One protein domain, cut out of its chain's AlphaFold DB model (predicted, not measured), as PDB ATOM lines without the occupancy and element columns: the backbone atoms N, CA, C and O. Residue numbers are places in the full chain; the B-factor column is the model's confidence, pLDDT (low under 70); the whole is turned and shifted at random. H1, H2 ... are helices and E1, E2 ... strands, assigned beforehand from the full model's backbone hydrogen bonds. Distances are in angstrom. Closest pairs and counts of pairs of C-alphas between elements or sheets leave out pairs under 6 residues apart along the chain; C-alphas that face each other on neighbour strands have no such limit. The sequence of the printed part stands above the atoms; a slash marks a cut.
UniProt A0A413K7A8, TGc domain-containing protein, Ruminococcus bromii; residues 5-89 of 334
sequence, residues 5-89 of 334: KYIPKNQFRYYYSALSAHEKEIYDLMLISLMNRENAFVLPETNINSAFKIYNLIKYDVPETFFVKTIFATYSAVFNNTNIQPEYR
ATOM      1  N   LYS A   5      10.932   7.866  32.111       93.94
ATOM      2  CA  LYS A   5      10.165   7.955  33.367       93.94
ATOM      3  C   LYS A   5       9.994   9.384  33.910       93.94
ATOM      4  O   LYS A   5       9.104   9.607  34.725       93.94
ATOM      5  N   TYR A   6      10.865  10.322  33.525       96.69
ATOM      6  CA  TYR A   6      10.803  11.720  33.962       96.69
ATOM      7  C   TYR A   6       9.874  12.587  33.106       96.69
ATOM      8  O   TYR A   6       9.554  13.707  33.510       96.69
ATOM      9  N   ILE A   7       9.435  12.078  31.952       96.75
ATOM     10  CA  ILE A   7       8.507  12.774  31.067       96.75
ATOM     11  C   ILE A   7       7.069  12.593  31.592       96.75
ATOM     12  O   ILE A   7       6.650  11.458  31.842       96.75
ATOM     13  N   PRO A   8       6.283  13.676  31.754       95.44
ATOM     14  CA  PRO A   8       4.874  13.573  32.130       95.44
ATOM     15  C   PRO A   8       4.067  12.721  31.138       95.44
ATOM     16  O   PRO A   8       4.210  12.859  29.924       95.44
ATOM     17  N   LYS A   9       3.163  11.869  31.643       91.12
ATOM     18  CA  LYS A   9       2.360  10.955  30.803       91.12
ATOM     19  C   LYS A   9       1.504  11.679  29.759       91.12
ATOM     20  O   LYS A   9       1.366  11.183  28.648       91.12
ATOM     21  N   ASN A  10       0.950  12.835  30.122       91.38
ATOM     22  CA  ASN A  10       0.085  13.652  29.267       91.38
ATOM     23  C   ASN A  10       0.822  14.873  28.694       91.38
ATOM     24  O   ASN A  10       0.191  15.886  28.397       91.38
ATOM     25  N   GLN A  11       2.153  14.804  28.564       96.62
ATOM     26  CA  GLN A  11       2.949  15.919  28.056       96.62
ATOM     27  C   GLN A  11       2.412  16.406  26.706       96.62
ATOM     28  O   GLN A  11       2.272  15.635  25.752       96.62
ATOM     29  N   PHE A  12       2.144  17.706  26.611       97.69
ATOM     30  CA  PHE A  12       1.654  18.300  25.380       97.69
ATOM     31  C   PHE A  12       2.812  18.494  24.395       97.69
ATOM     32  O   PHE A  12       3.721  19.281  24.649       97.69
ATOM     33  N   ARG A  13       2.790  17.770  23.272       97.88
ATOM     34  CA  ARG A  13       3.814  17.831  22.214       97.88
ATOM     35  C   ARG A  13       3.204  18.404  20.939       97.88
ATOM     36  O   ARG A  13       2.688  17.673  20.089       97.88
ATOM     37  N   TYR A  14       3.158  19.731  20.866       97.75
ATOM     38  CA  TYR A  14       2.495  20.444  19.775       97.75
ATOM     39  C   TYR A  14       3.181  20.167  18.441       97.75
ATOM     40  O   TYR A  14       2.506  19.819  17.469       97.75
ATOM     41  N   TYR A  15       4.511  20.257  18.400       97.75
ATOM     42  CA  TYR A  15       5.244  20.081  17.155       97.75
ATOM     43  C   TYR A  15       5.144  18.646  16.646       97.75
ATOM     44  O   TYR A  15       4.878  18.451  15.460       97.75
ATOM     45  N   TYR A  16       5.230  17.656  17.539       97.81
ATOM     46  CA  TYR A  16       4.946  16.257  17.216       97.81
ATOM     47  C   TYR A  16       3.583  16.084  16.539       97.81
ATOM     48  O   TYR A  16       3.470  15.372  15.545       97.81
ATOM     49  N   SER A  17       2.531  16.748  17.035       95.81
ATOM     50  CA  SER A  17       1.177  16.578  16.492       95.81
ATOM     51  C   SER A  17       1.063  16.975  15.012       95.81
ATOM     52  O   SER A  17       0.322  16.322  14.270       95.81
ATOM     53  N   ALA A  18       1.856  17.963  14.582       94.38
ATOM     54  CA  ALA A  18       1.892  18.498  13.224       94.38
ATOM     55  C   ALA A  18       2.773  17.692  12.246       94.38
ATOM     56  O   ALA A  18       2.751  17.961  11.045       94.38
ATOM     57  N   LEU A  19       3.540  16.712  12.734       96.19
ATOM     58  CA  LEU A  19       4.406  15.873  11.905       96.19
ATOM     59  C   LEU A  19       3.617  14.850  11.072       96.19
ATOM     60  O   LEU A  19       2.571  14.333  11.495       96.19
ATOM     61  N   SER A  20       4.159  14.515   9.895       96.88
ATOM     62  CA  SER A  20       3.708  13.370   9.092       96.88
ATOM     63  C   SER A  20       3.921  12.040   9.830       96.88
ATOM     64  O   SER A  20       4.633  11.983  10.830       96.88
ATOM     65  N   ALA A  21       3.309  10.949   9.352       97.94
ATOM     66  CA  ALA A  21       3.450   9.632   9.985       97.94
ATOM     67  C   ALA A  21       4.922   9.187  10.085       97.94
ATOM     68  O   ALA A  21       5.375   8.831  11.167       97.94
ATOM     69  N   HIS A  22       5.681   9.317   8.992       97.19
ATOM     70  CA  HIS A  22       7.114   9.003   8.973       97.19
ATOM     71  C   HIS A  22       7.915   9.898   9.926       97.19
ATOM     72  O   HIS A  22       8.691   9.415  10.740       97.19
ATOM     73  N   GLU A  23       7.696  11.217   9.898       98.00
ATOM     74  CA  GLU A  23       8.402  12.126  10.812       98.00
ATOM     75  C   GLU A  23       8.099  11.828  12.292       98.00
ATOM     76  O   GLU A  23       8.978  12.022  13.128       98.00
ATOM     77  N   LYS A  24       6.896  11.334  12.625       98.56
ATOM     78  CA  LYS A  24       6.551  10.880  13.985       98.56
ATOM     79  C   LYS A  24       7.346   9.646  14.394       98.56
ATOM     80  O   LYS A  24       7.879   9.630  15.496       98.56
ATOM     81  N   GLU A  25       7.499   8.665  13.505       98.50
ATOM     82  CA  GLU A  25       8.339   7.487  13.765       98.50
ATOM     83  C   GLU A  25       9.798   7.887  14.025       98.50
ATOM     84  O   GLU A  25      10.420   7.413  14.977       98.50
ATOM     85  N   ILE A  26      10.329   8.823  13.232       98.69
ATOM     86  CA  ILE A  26      11.689   9.351  13.404       98.69
ATOM     87  C   ILE A  26      11.825  10.175  14.689       98.69
ATOM     88  O   ILE A  26      12.839  10.062  15.383       98.69
ATOM     89  N   TYR A  27      10.813  10.973  15.036       98.69
ATOM     90  CA  TYR A  27      10.752  11.699  16.303       98.69
ATOM     91  C   TYR A  27      10.781  10.736  17.492       98.69
ATOM     92  O   TYR A  27      11.585  10.921  18.404       98.69
ATOM     93  N   ASP A  28       9.933   9.707  17.483       98.38
ATOM     94  CA  ASP A  28       9.820   8.751  18.583       98.38
ATOM     95  C   ASP A  28      11.103   7.930  18.737       98.38
ATOM     96  O   ASP A  28      11.614   7.801  19.851       98.38
ATOM     97  N   LEU A  29      11.684   7.459  17.627       98.50
ATOM     98  CA  LEU A  29      12.975   6.770  17.625       98.50
ATOM     99  C   LEU A  29      14.081   7.655  18.211       98.50
ATOM    100  O   LEU A  29      14.791   7.231  19.123       98.50
ATOM    101  N   MET A  30      14.203   8.895  17.730       98.69
ATOM    102  CA  MET A  30      15.204   9.831  18.237       98.69
ATOM    103  C   MET A  30      14.996  10.116  19.725       98.69
ATOM    104  O   MET A  30      15.955  10.057  20.491       98.69
ATOM    105  N   LEU A  31      13.766  10.405  20.156       98.38
ATOM    106  CA  LEU A  31      13.469  10.687  21.557       98.38
ATOM    107  C   LEU A  31      13.826   9.490  22.444       98.38
ATOM    108  O   LEU A  31      14.507   9.669  23.452       98.38
ATOM    109  N   ILE A  32      13.429   8.273  22.068       97.56
ATOM    110  CA  ILE A  32      13.752   7.055  22.822       97.56
ATOM    111  C   ILE A  32      15.270   6.868  22.921       97.56
ATOM    112  O   ILE A  32      15.786   6.705  24.029       97.56
ATOM    113  N   SER A  33      16.000   6.962  21.806       97.81
ATOM    114  CA  SER A  33      17.460   6.811  21.799       97.81
ATOM    115  C   SER A  33      18.166   7.875  22.647       97.81
ATOM    116  O   SER A  33      19.094   7.562  23.401       97.81
ATOM    117  N   LEU A  34      17.702   9.130  22.601       97.62
ATOM    118  CA  LEU A  34      18.228  10.209  23.442       97.62
ATOM    119  C   LEU A  34      17.952   9.954  24.930       97.62
ATOM    120  O   LEU A  34      18.868  10.086  25.744       97.62
ATOM    121  N   MET A  35      16.735   9.541  25.293       97.19
ATOM    122  CA  MET A  35      16.359   9.239  26.682       97.19
ATOM    123  C   MET A  35      17.053   7.981  27.225       97.19
ATOM    124  O   MET A  35      17.328   7.902  28.424       97.19
ATOM    125  N   ASN A  36      17.423   7.038  26.357       96.56
ATOM    126  CA  ASN A  36      18.279   5.899  26.698       96.56
ATOM    127  C   ASN A  36      19.767   6.249  26.802       96.56
ATOM    128  O   ASN A  36      20.549   5.431  27.296       96.56
ATOM    129  N   ARG A  37      20.144   7.462  26.382       96.12
ATOM    130  CA  ARG A  37      21.521   7.948  26.281       96.12
ATOM    131  C   ARG A  37      22.409   7.099  25.367       96.12
ATOM    132  O   ARG A  37      23.550   6.790  25.711       96.12
ATOM    133  N   GLU A  38      21.875   6.684  24.226       97.00
ATOM    134  CA  GLU A  38      22.627   5.919  23.233       97.00
ATOM    135  C   GLU A  38      23.777   6.746  22.638       97.00
ATOM    136  O   GLU A  38      23.584   7.862  22.166       97.00
ATOM    137  N   ASN A  39      24.989   6.179  22.614       97.19
ATOM    138  CA  ASN A  39      26.164   6.868  22.063       97.19
ATOM    139  C   ASN A  39      26.063   7.098  20.546       97.19
ATOM    140  O   ASN A  39      26.700   8.010  20.027       97.19
ATOM    141  N   ALA A  40      25.298   6.262  19.840       98.31
ATOM    142  CA  ALA A  40      24.959   6.438  18.436       98.31
ATOM    143  C   ALA A  40      23.697   5.639  18.082       98.31
ATOM    144  O   ALA A  40      23.460   4.582  18.667       98.31
ATOM    145  N   PHE A  41      22.932   6.120  17.104       98.56
ATOM    146  CA  PHE A  41      21.753   5.441  16.556       98.56
ATOM    147  C   PHE A  41      21.499   5.860  15.103       98.56
ATOM    148  O   PHE A  41      22.117   6.795  14.594       98.56
ATOM    149  N   VAL A  42      20.601   5.153  14.415       98.44
ATOM    150  CA  VAL A  42      20.331   5.346  12.984       98.44
ATOM    151  C   VAL A  42      18.886   5.765  12.774       98.44
ATOM    152  O   VAL A  42      17.980   5.107  13.266       98.44
ATOM    153  N   LEU A  43      18.676   6.822  11.993       98.50
ATOM    154  CA  LEU A  43      17.363   7.255  11.526       98.50
ATOM    155  C   LEU A  43      17.148   6.767  10.089       98.50
ATOM    156  O   LEU A  43      17.836   7.260   9.182       98.50
ATOM    157  N   PRO A  44      16.242   5.804   9.853       97.94
ATOM    158  CA  PRO A  44      15.957   5.314   8.509       97.94
ATOM    159  C   PRO A  44      15.308   6.409   7.658       97.94
ATOM    160  O   PRO A  44      14.599   7.270   8.174       97.94
ATOM    161  N   GLU A  45      15.570   6.399   6.351       97.38
ATOM    162  CA  GLU A  45      14.892   7.239   5.347       97.38
ATOM    163  C   GLU A  45      14.815   8.725   5.731       97.38
ATOM    164  O   GLU A  45      13.823   9.417   5.509       97.38
ATOM    165  N   THR A  46      15.877   9.217   6.367       97.88
ATOM    166  CA  THR A  46      15.950  10.562   6.932       97.88
ATOM    167  C   THR A  46      17.234  11.214   6.457       97.88
ATOM    168  O   THR A  46      18.310  10.633   6.596       97.88
ATOM    169  N   ASN A  47      17.139  12.425   5.907       97.38
ATOM    170  CA  ASN A  47      18.307  13.251   5.588       97.38
ATOM    171  C   ASN A  47      18.726  14.111   6.794       97.38
ATOM    172  O   ASN A  47      17.947  14.322   7.724       97.38
ATOM    173  N   ILE A  48      19.941  14.663   6.748       97.81
ATOM    174  CA  ILE A  48      20.522  15.454   7.849       97.81
ATOM    175  C   ILE A  48      19.629  16.635   8.254       97.81
ATOM    176  O   ILE A  48      19.402  16.844   9.443       97.81
ATOM    177  N   ASN A  49      19.076  17.377   7.292       97.12
ATOM    178  CA  ASN A  49      18.230  18.539   7.588       97.12
ATOM    179  C   ASN A  49      16.953  18.131   8.333       97.12
ATOM    180  O   ASN A  49      16.544  18.798   9.279       97.12
ATOM    181  N   SER A  50      16.351  17.009   7.937       96.69
ATOM    182  CA  SER A  50      15.158  16.461   8.589       96.69
ATOM    183  C   SER A  50      15.483  15.955   9.994       96.69
ATOM    184  O   SER A  50      14.713  16.199  10.919       96.69
ATOM    185  N   ALA A  51      16.656  15.340  10.186       98.12
ATOM    186  CA  ALA A  51      17.131  14.932  11.505       98.12
ATOM    187  C   ALA A  51      17.324  16.135  12.447       98.12
ATOM    188  O   ALA A  51      16.830  16.111  13.570       98.12
ATOM    189  N   PHE A  52      17.977  17.211  11.990       98.00
ATOM    190  CA  PHE A  52      18.144  18.430  12.793       98.00
ATOM    191  C   PHE A  52      16.819  19.145  13.067       98.00
ATOM    192  O   PHE A  52      16.601  19.595  14.191       98.00
ATOM    193  N   LYS A  53      15.909  19.203  12.082       97.06
ATOM    194  CA  LYS A  53      14.545  19.713  12.280       97.06
ATOM    195  C   LYS A  53      13.860  18.946  13.409       97.06
ATOM    196  O   LYS A  53      13.437  19.558  14.381       97.06
ATOM    197  N   ILE A  54      13.793  17.617  13.314       98.19
ATOM    198  CA  ILE A  54      13.130  16.765  14.312       98.19
ATOM    199  C   ILE A  54      13.792  16.896  15.688       98.19
ATOM    200  O   ILE A  54      13.086  17.033  16.683       98.19
ATOM    201  N   TYR A  55      15.124  16.951  15.751       98.44
ATOM    202  CA  TYR A  55      15.850  17.199  16.998       98.44
ATOM    203  C   TYR A  55      15.442  18.519  17.663       98.44
ATOM    204  O   TYR A  55      15.175  18.548  18.864       98.44
ATOM    205  N   ASN A  56      15.333  19.604  16.891       97.12
ATOM    206  CA  ASN A  56      14.874  20.888  17.417       97.12
ATOM    207  C   ASN A  56      13.425  20.807  17.919       97.12
ATOM    208  O   ASN A  56      13.142  21.283  19.015       97.12
ATOM    209  N   LEU A  57      12.526  20.140  17.185       97.69
ATOM    210  CA  LEU A  57      11.145  19.938  17.638       97.69
ATOM    211  C   LEU A  57      11.081  19.172  18.964       97.69
ATOM    212  O   LEU A  57      10.326  19.562  19.851       97.69
ATOM    213  N   ILE A  58      11.907  18.131  19.129       98.50
ATOM    214  CA  ILE A  58      12.032  17.400  20.398       98.50
ATOM    215  C   ILE A  58      12.486  18.344  21.513       98.50
ATOM    216  O   ILE A  58      11.851  18.372  22.562       98.50
ATOM    217  N   LYS A  59      13.525  19.162  21.290       97.12
ATOM    218  CA  LYS A  59      14.013  20.123  22.297       97.12
ATOM    219  C   LYS A  59      12.935  21.104  22.774       97.12
ATOM    220  O   LYS A  59      13.003  21.563  23.915       97.12
ATOM    221  N   TYR A  60      12.002  21.481  21.902       97.31
ATOM    222  CA  TYR A  60      10.947  22.449  22.215       97.31
ATOM    223  C   TYR A  60       9.700  21.798  22.827       97.31
ATOM    224  O   TYR A  60       9.069  22.389  23.703       97.31
ATOM    225  N   ASP A  61       9.357  20.579  22.405       98.38
ATOM    226  CA  ASP A  61       8.244  19.809  22.970       98.38
ATOM    227  C   ASP A  61       8.600  19.160  24.319       98.38
ATOM    228  O   ASP A  61       7.734  19.059  25.194       98.38
ATOM    229  N   VAL A  62       9.857  18.734  24.492       98.56
ATOM    230  CA  VAL A  62      10.331  17.878  25.593       98.56
ATOM    231  C   VAL A  62      11.528  18.521  26.316       98.56
ATOM    232  O   VAL A  62      12.675  18.110  26.120       98.56
ATOM    233  N   PRO A  63      11.301  19.516  27.199       98.12
ATOM    234  CA  PRO A  63      12.356  20.126  28.017       98.12
ATOM    235  C   PRO A  63      13.204  19.132  28.833       98.12
ATOM    236  O   PRO A  63      14.325  19.447  29.237       98.12
ATOM    237  N   GLU A  64      12.701  17.918  29.074       98.12
ATOM    238  CA  GLU A  64      13.427  16.814  29.704       98.12
ATOM    239  C   GLU A  64      14.681  16.369  28.927       98.12
ATOM    240  O   GLU A  64      15.566  15.751  29.517       98.12
ATOM    241  N   THR A  65      14.857  16.739  27.654       97.75
ATOM    242  CA  THR A  65      16.100  16.455  26.911       97.75
ATOM    243  C   THR A  65      17.255  17.418  27.232       97.75
ATOM    244  O   THR A  65      18.248  17.438  26.505       97.75
ATOM    245  N   PHE A  66      17.179  18.205  28.315       97.44
ATOM    246  CA  PHE A  66      18.170  19.231  28.694       97.44
ATOM    247  C   PHE A  66      19.631  18.743  28.771       97.44
ATOM    248  O   PHE A  66      20.574  19.534  28.700       97.44
ATOM    249  N   PHE A  67      19.845  17.442  28.961       97.00
ATOM    250  CA  PHE A  67      21.171  16.839  29.068       97.00
ATOM    251  C   PHE A  67      21.849  16.611  27.706       97.00
ATOM    252  O   PHE A  67      23.039  16.287  27.677       97.00
ATOM    253  N   VAL A  68      21.130  16.772  26.590       97.50
ATOM    254  CA  VAL A  68      21.660  16.639  25.225       97.50
ATOM    255  C   VAL A  68      22.218  17.981  24.762       97.50
ATOM    256  O   VAL A  68      21.473  18.936  24.568       97.50
ATOM    257  N   LYS A  69      23.539  18.065  24.581       96.00
ATOM    258  CA  LYS A  69      24.228  19.292  24.166       96.00
ATOM    259  C   LYS A  69      23.929  19.652  22.724       96.00
ATOM    260  O   LYS A  69      23.548  20.779  22.421       96.00
ATOM    261  N   THR A  70      24.157  18.683  21.855       96.56
ATOM    262  CA  THR A  70      23.991  18.773  20.411       96.56
ATOM    263  C   THR A  70      23.959  17.357  19.839       96.56
ATOM    264  O   THR A  70      24.207  16.382  20.554       96.56
ATOM    265  N   ILE A  71      23.672  17.248  18.547       98.25
ATOM    266  CA  ILE A  71      23.804  16.011  17.784       98.25
ATOM    267  C   ILE A  71      24.761  16.230  16.613       98.25
ATOM    268  O   ILE A  71      24.773  17.289  15.987       98.25
ATOM    269  N   PHE A  72      25.544  15.207  16.295       98.38
ATOM    270  CA  PHE A  72      26.284  15.108  15.045       98.38
ATOM    271  C   PHE A  72      25.561  14.128  14.128       98.38
ATOM    272  O   PHE A  72      25.096  13.085  14.585       98.38
ATOM    273  N   ALA A  73      25.455  14.462  12.844       98.00
ATOM    274  CA  ALA A  73      24.697  13.683  11.874       98.00
ATOM    275  C   ALA A  73      25.547  13.378  10.638       98.00
ATOM    276  O   ALA A  73      26.186  14.270  10.084       98.00
ATOM    277  N   THR A  74      25.545  12.122  10.188       98.19
ATOM    278  CA  THR A  74      26.199  11.695   8.939       98.19
ATOM    279  C   THR A  74      25.233  10.866   8.104       98.19
ATOM    280  O   THR A  74      24.741   9.833   8.558       98.19
ATOM    281  N   TYR A  75      24.981  11.302   6.872       98.06
ATOM    282  CA  TYR A  75      24.086  10.616   5.944       98.06
ATOM    283  C   TYR A  75      24.808   9.514   5.163       98.06
ATOM    284  O   TYR A  75      25.893   9.739   4.625       98.06
ATOM    285  N   SER A  76      24.177   8.346   5.047       96.62
ATOM    286  CA  SER A  76      24.580   7.280   4.131       96.62
ATOM    287  C   SER A  76      23.608   7.204   2.961       96.62
ATOM    288  O   SER A  76      22.470   6.764   3.112       96.62
ATOM    289  N   ALA A  77      24.084   7.558   1.765       94.81
ATOM    290  CA  ALA A  77      23.309   7.389   0.537       94.81
ATOM    291  C   ALA A  77      23.076   5.908   0.190       94.81
ATOM    292  O   ALA A  77      22.044   5.572  -0.378       94.81
ATOM    293  N   VAL A  78      24.010   5.023   0.560       95.69
ATOM    294  CA  VAL A  78      23.923   3.577   0.283       95.69
ATOM    295  C   VAL A  78      22.784   2.929   1.069       95.69
ATOM    296  O   VAL A  78      22.079   2.079   0.540       95.69
ATOM    297  N   PHE A  79      22.601   3.341   2.323       94.75
ATOM    298  CA  PHE A  79      21.573   2.788   3.209       94.75
ATOM    299  C   PHE A  79      20.341   3.687   3.343       94.75
ATOM    300  O   PHE A  79      19.430   3.342   4.090       94.75
ATOM    301  N   ASN A  80      20.326   4.831   2.648       95.81
ATOM    302  CA  ASN A  80      19.292   5.860   2.740       95.81
ATOM    303  C   ASN A  80      18.930   6.194   4.201       95.81
ATOM    304  O   ASN A  80      17.773   6.110   4.603       95.81
ATOM    305  N   ASN A  81      19.929   6.497   5.034       97.94
ATOM    306  CA  ASN A  81      19.722   6.753   6.460       97.94
ATOM    307  C   ASN A  81      20.696   7.798   7.013       97.94
ATOM    308  O   ASN A  81      21.712   8.113   6.393       97.94
ATOM    309  N   THR A  82      20.388   8.337   8.191       98.62
ATOM    310  CA  THR A  82      21.283   9.245   8.916       98.62
ATOM    311  C   THR A  82      21.743   8.600  10.217       98.62
ATOM    312  O   THR A  82      20.925   8.240  11.059       98.62
ATOM    313  N   ASN A  83      23.056   8.489  10.402       98.50
ATOM    314  CA  ASN A  83      23.665   8.126  11.679       98.50
ATOM    315  C   ASN A  83      23.726   9.364  12.570       98.50
ATOM    316  O   ASN A  83      24.222  10.405  12.133       98.50
ATOM    317  N   ILE A  84      23.253   9.237  13.803       98.75
ATOM    318  CA  ILE A  84      23.257  10.284  14.817       98.75
ATOM    319  C   ILE A  84      24.218   9.895  15.929       98.75
ATOM    320  O   ILE A  84      24.159   8.781  16.441       98.75
ATOM    321  N   GLN A  85      25.067  10.836  16.327       98.69
ATOM    322  CA  GLN A  85      25.929  10.736  17.495       98.69
ATOM    323  C   GLN A  85      25.640  11.925  18.421       98.69
ATOM    324  O   GLN A  85      26.042  13.051  18.113       98.69
ATOM    325  N   PRO A  86      24.916  11.721  19.531       98.31
ATOM    326  CA  PRO A  86      24.660  12.777  20.503       98.31
ATOM    327  C   PRO A  86      25.919  13.154  21.291       98.31
ATOM    328  O   PRO A  86      26.716  12.300  21.675       98.31
ATOM    329  N   GLU A  87      26.056  14.437  21.611       98.00
ATOM    330  CA  GLU A  87      26.956  14.911  22.662       98.00
ATOM    331  C   GLU A  87      26.125  15.209  23.910       98.00
ATOM    332  O   GLU A  87      25.170  15.986  23.855       98.00
ATOM    333  N   TYR A  88      26.483  14.628  25.053       96.81
ATOM    334  CA  TYR A  88      25.787  14.876  26.316       96.81
ATOM    335  C   TYR A  88      26.550  15.875  27.188       96.81
ATOM    336  O   TYR A  88      27.762  15.767  27.350       96.81
ATOM    337  N   ARG A  89      25.829  16.830  27.792       94.75
ATOM    338  CA  ARG A  89      26.399  17.891  28.649       94.75
ATOM    339  C   ARG A  89      26.887  17.378  29.999       94.75
ATOM    340  O   ARG A  89      27.815  17.935  30.573       94.75
TER     341      ARG A  89
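AT A GLANCE: This is residues 5 to 89 of the 334 residues of the protein "TGc domain-containing protein" of Ruminococcus bromii (UniProt A0A413K7A8). Two crossing helices, H2 and H3, pack on one face of a three-strand sheet, making two layers, while little H1 sits off the sheet against H3. The 85 printed residues run H1, H2, E1, H3, E2, E3; the sheet, E1 - E3 - E2, is antiparallel. The class is mixed, the whole compact, with a radius of gyration of the C-alphas of 12.3 A and spans of 39 by 30 by 17 A.

HOW THE PARTS SIT: Start at H1, residues 14 to 17, which touches residues 57 to 61 of H3, residues 48 to 61; the closest C-alphas, Tyr 15 and Leu 57, are 5.9 A apart. H2, residues 21 to 35, touches H3 residues 54 to 58 at a steep tilt of 68 degrees, only just short of perpendicular; the closest C-alphas, Tyr 27 and Ile 54, are 5.9 A apart. E1, residues 41 to 44, is antiparallel to E3, residues 81 to 88; N 43 and O 82, 2.8 A apart, are within hydrogen-bond range. E2, residues 68 to 76, and E3 form a hairpin; N 74 and O 83 are 2.9 A apart. E1, H3 and E2 make a split strand-helix-strand unit, E3 between its two same-way strands, with a right-handed crossover. In H2 and H3 every O i to N i+4 pair is within range; H1 is too short for one.

IN THESE COORDINATES: Find C-alpha 14 at (2.495, 20.444, 19.775), where H1 begins. H2 runs 21.1 A, H3 20.0 A, E2 23.3 A and E3 22.3 A, to C-alpha 88 at (25.787, 14.876, 26.316).

THE WHOLE: The C-alphas of Asn 10 and Val 78, the farthest apart, are 38.9 A apart. The printed part has no cut, no link is long, and no printed residue is under 70 in pLDDT.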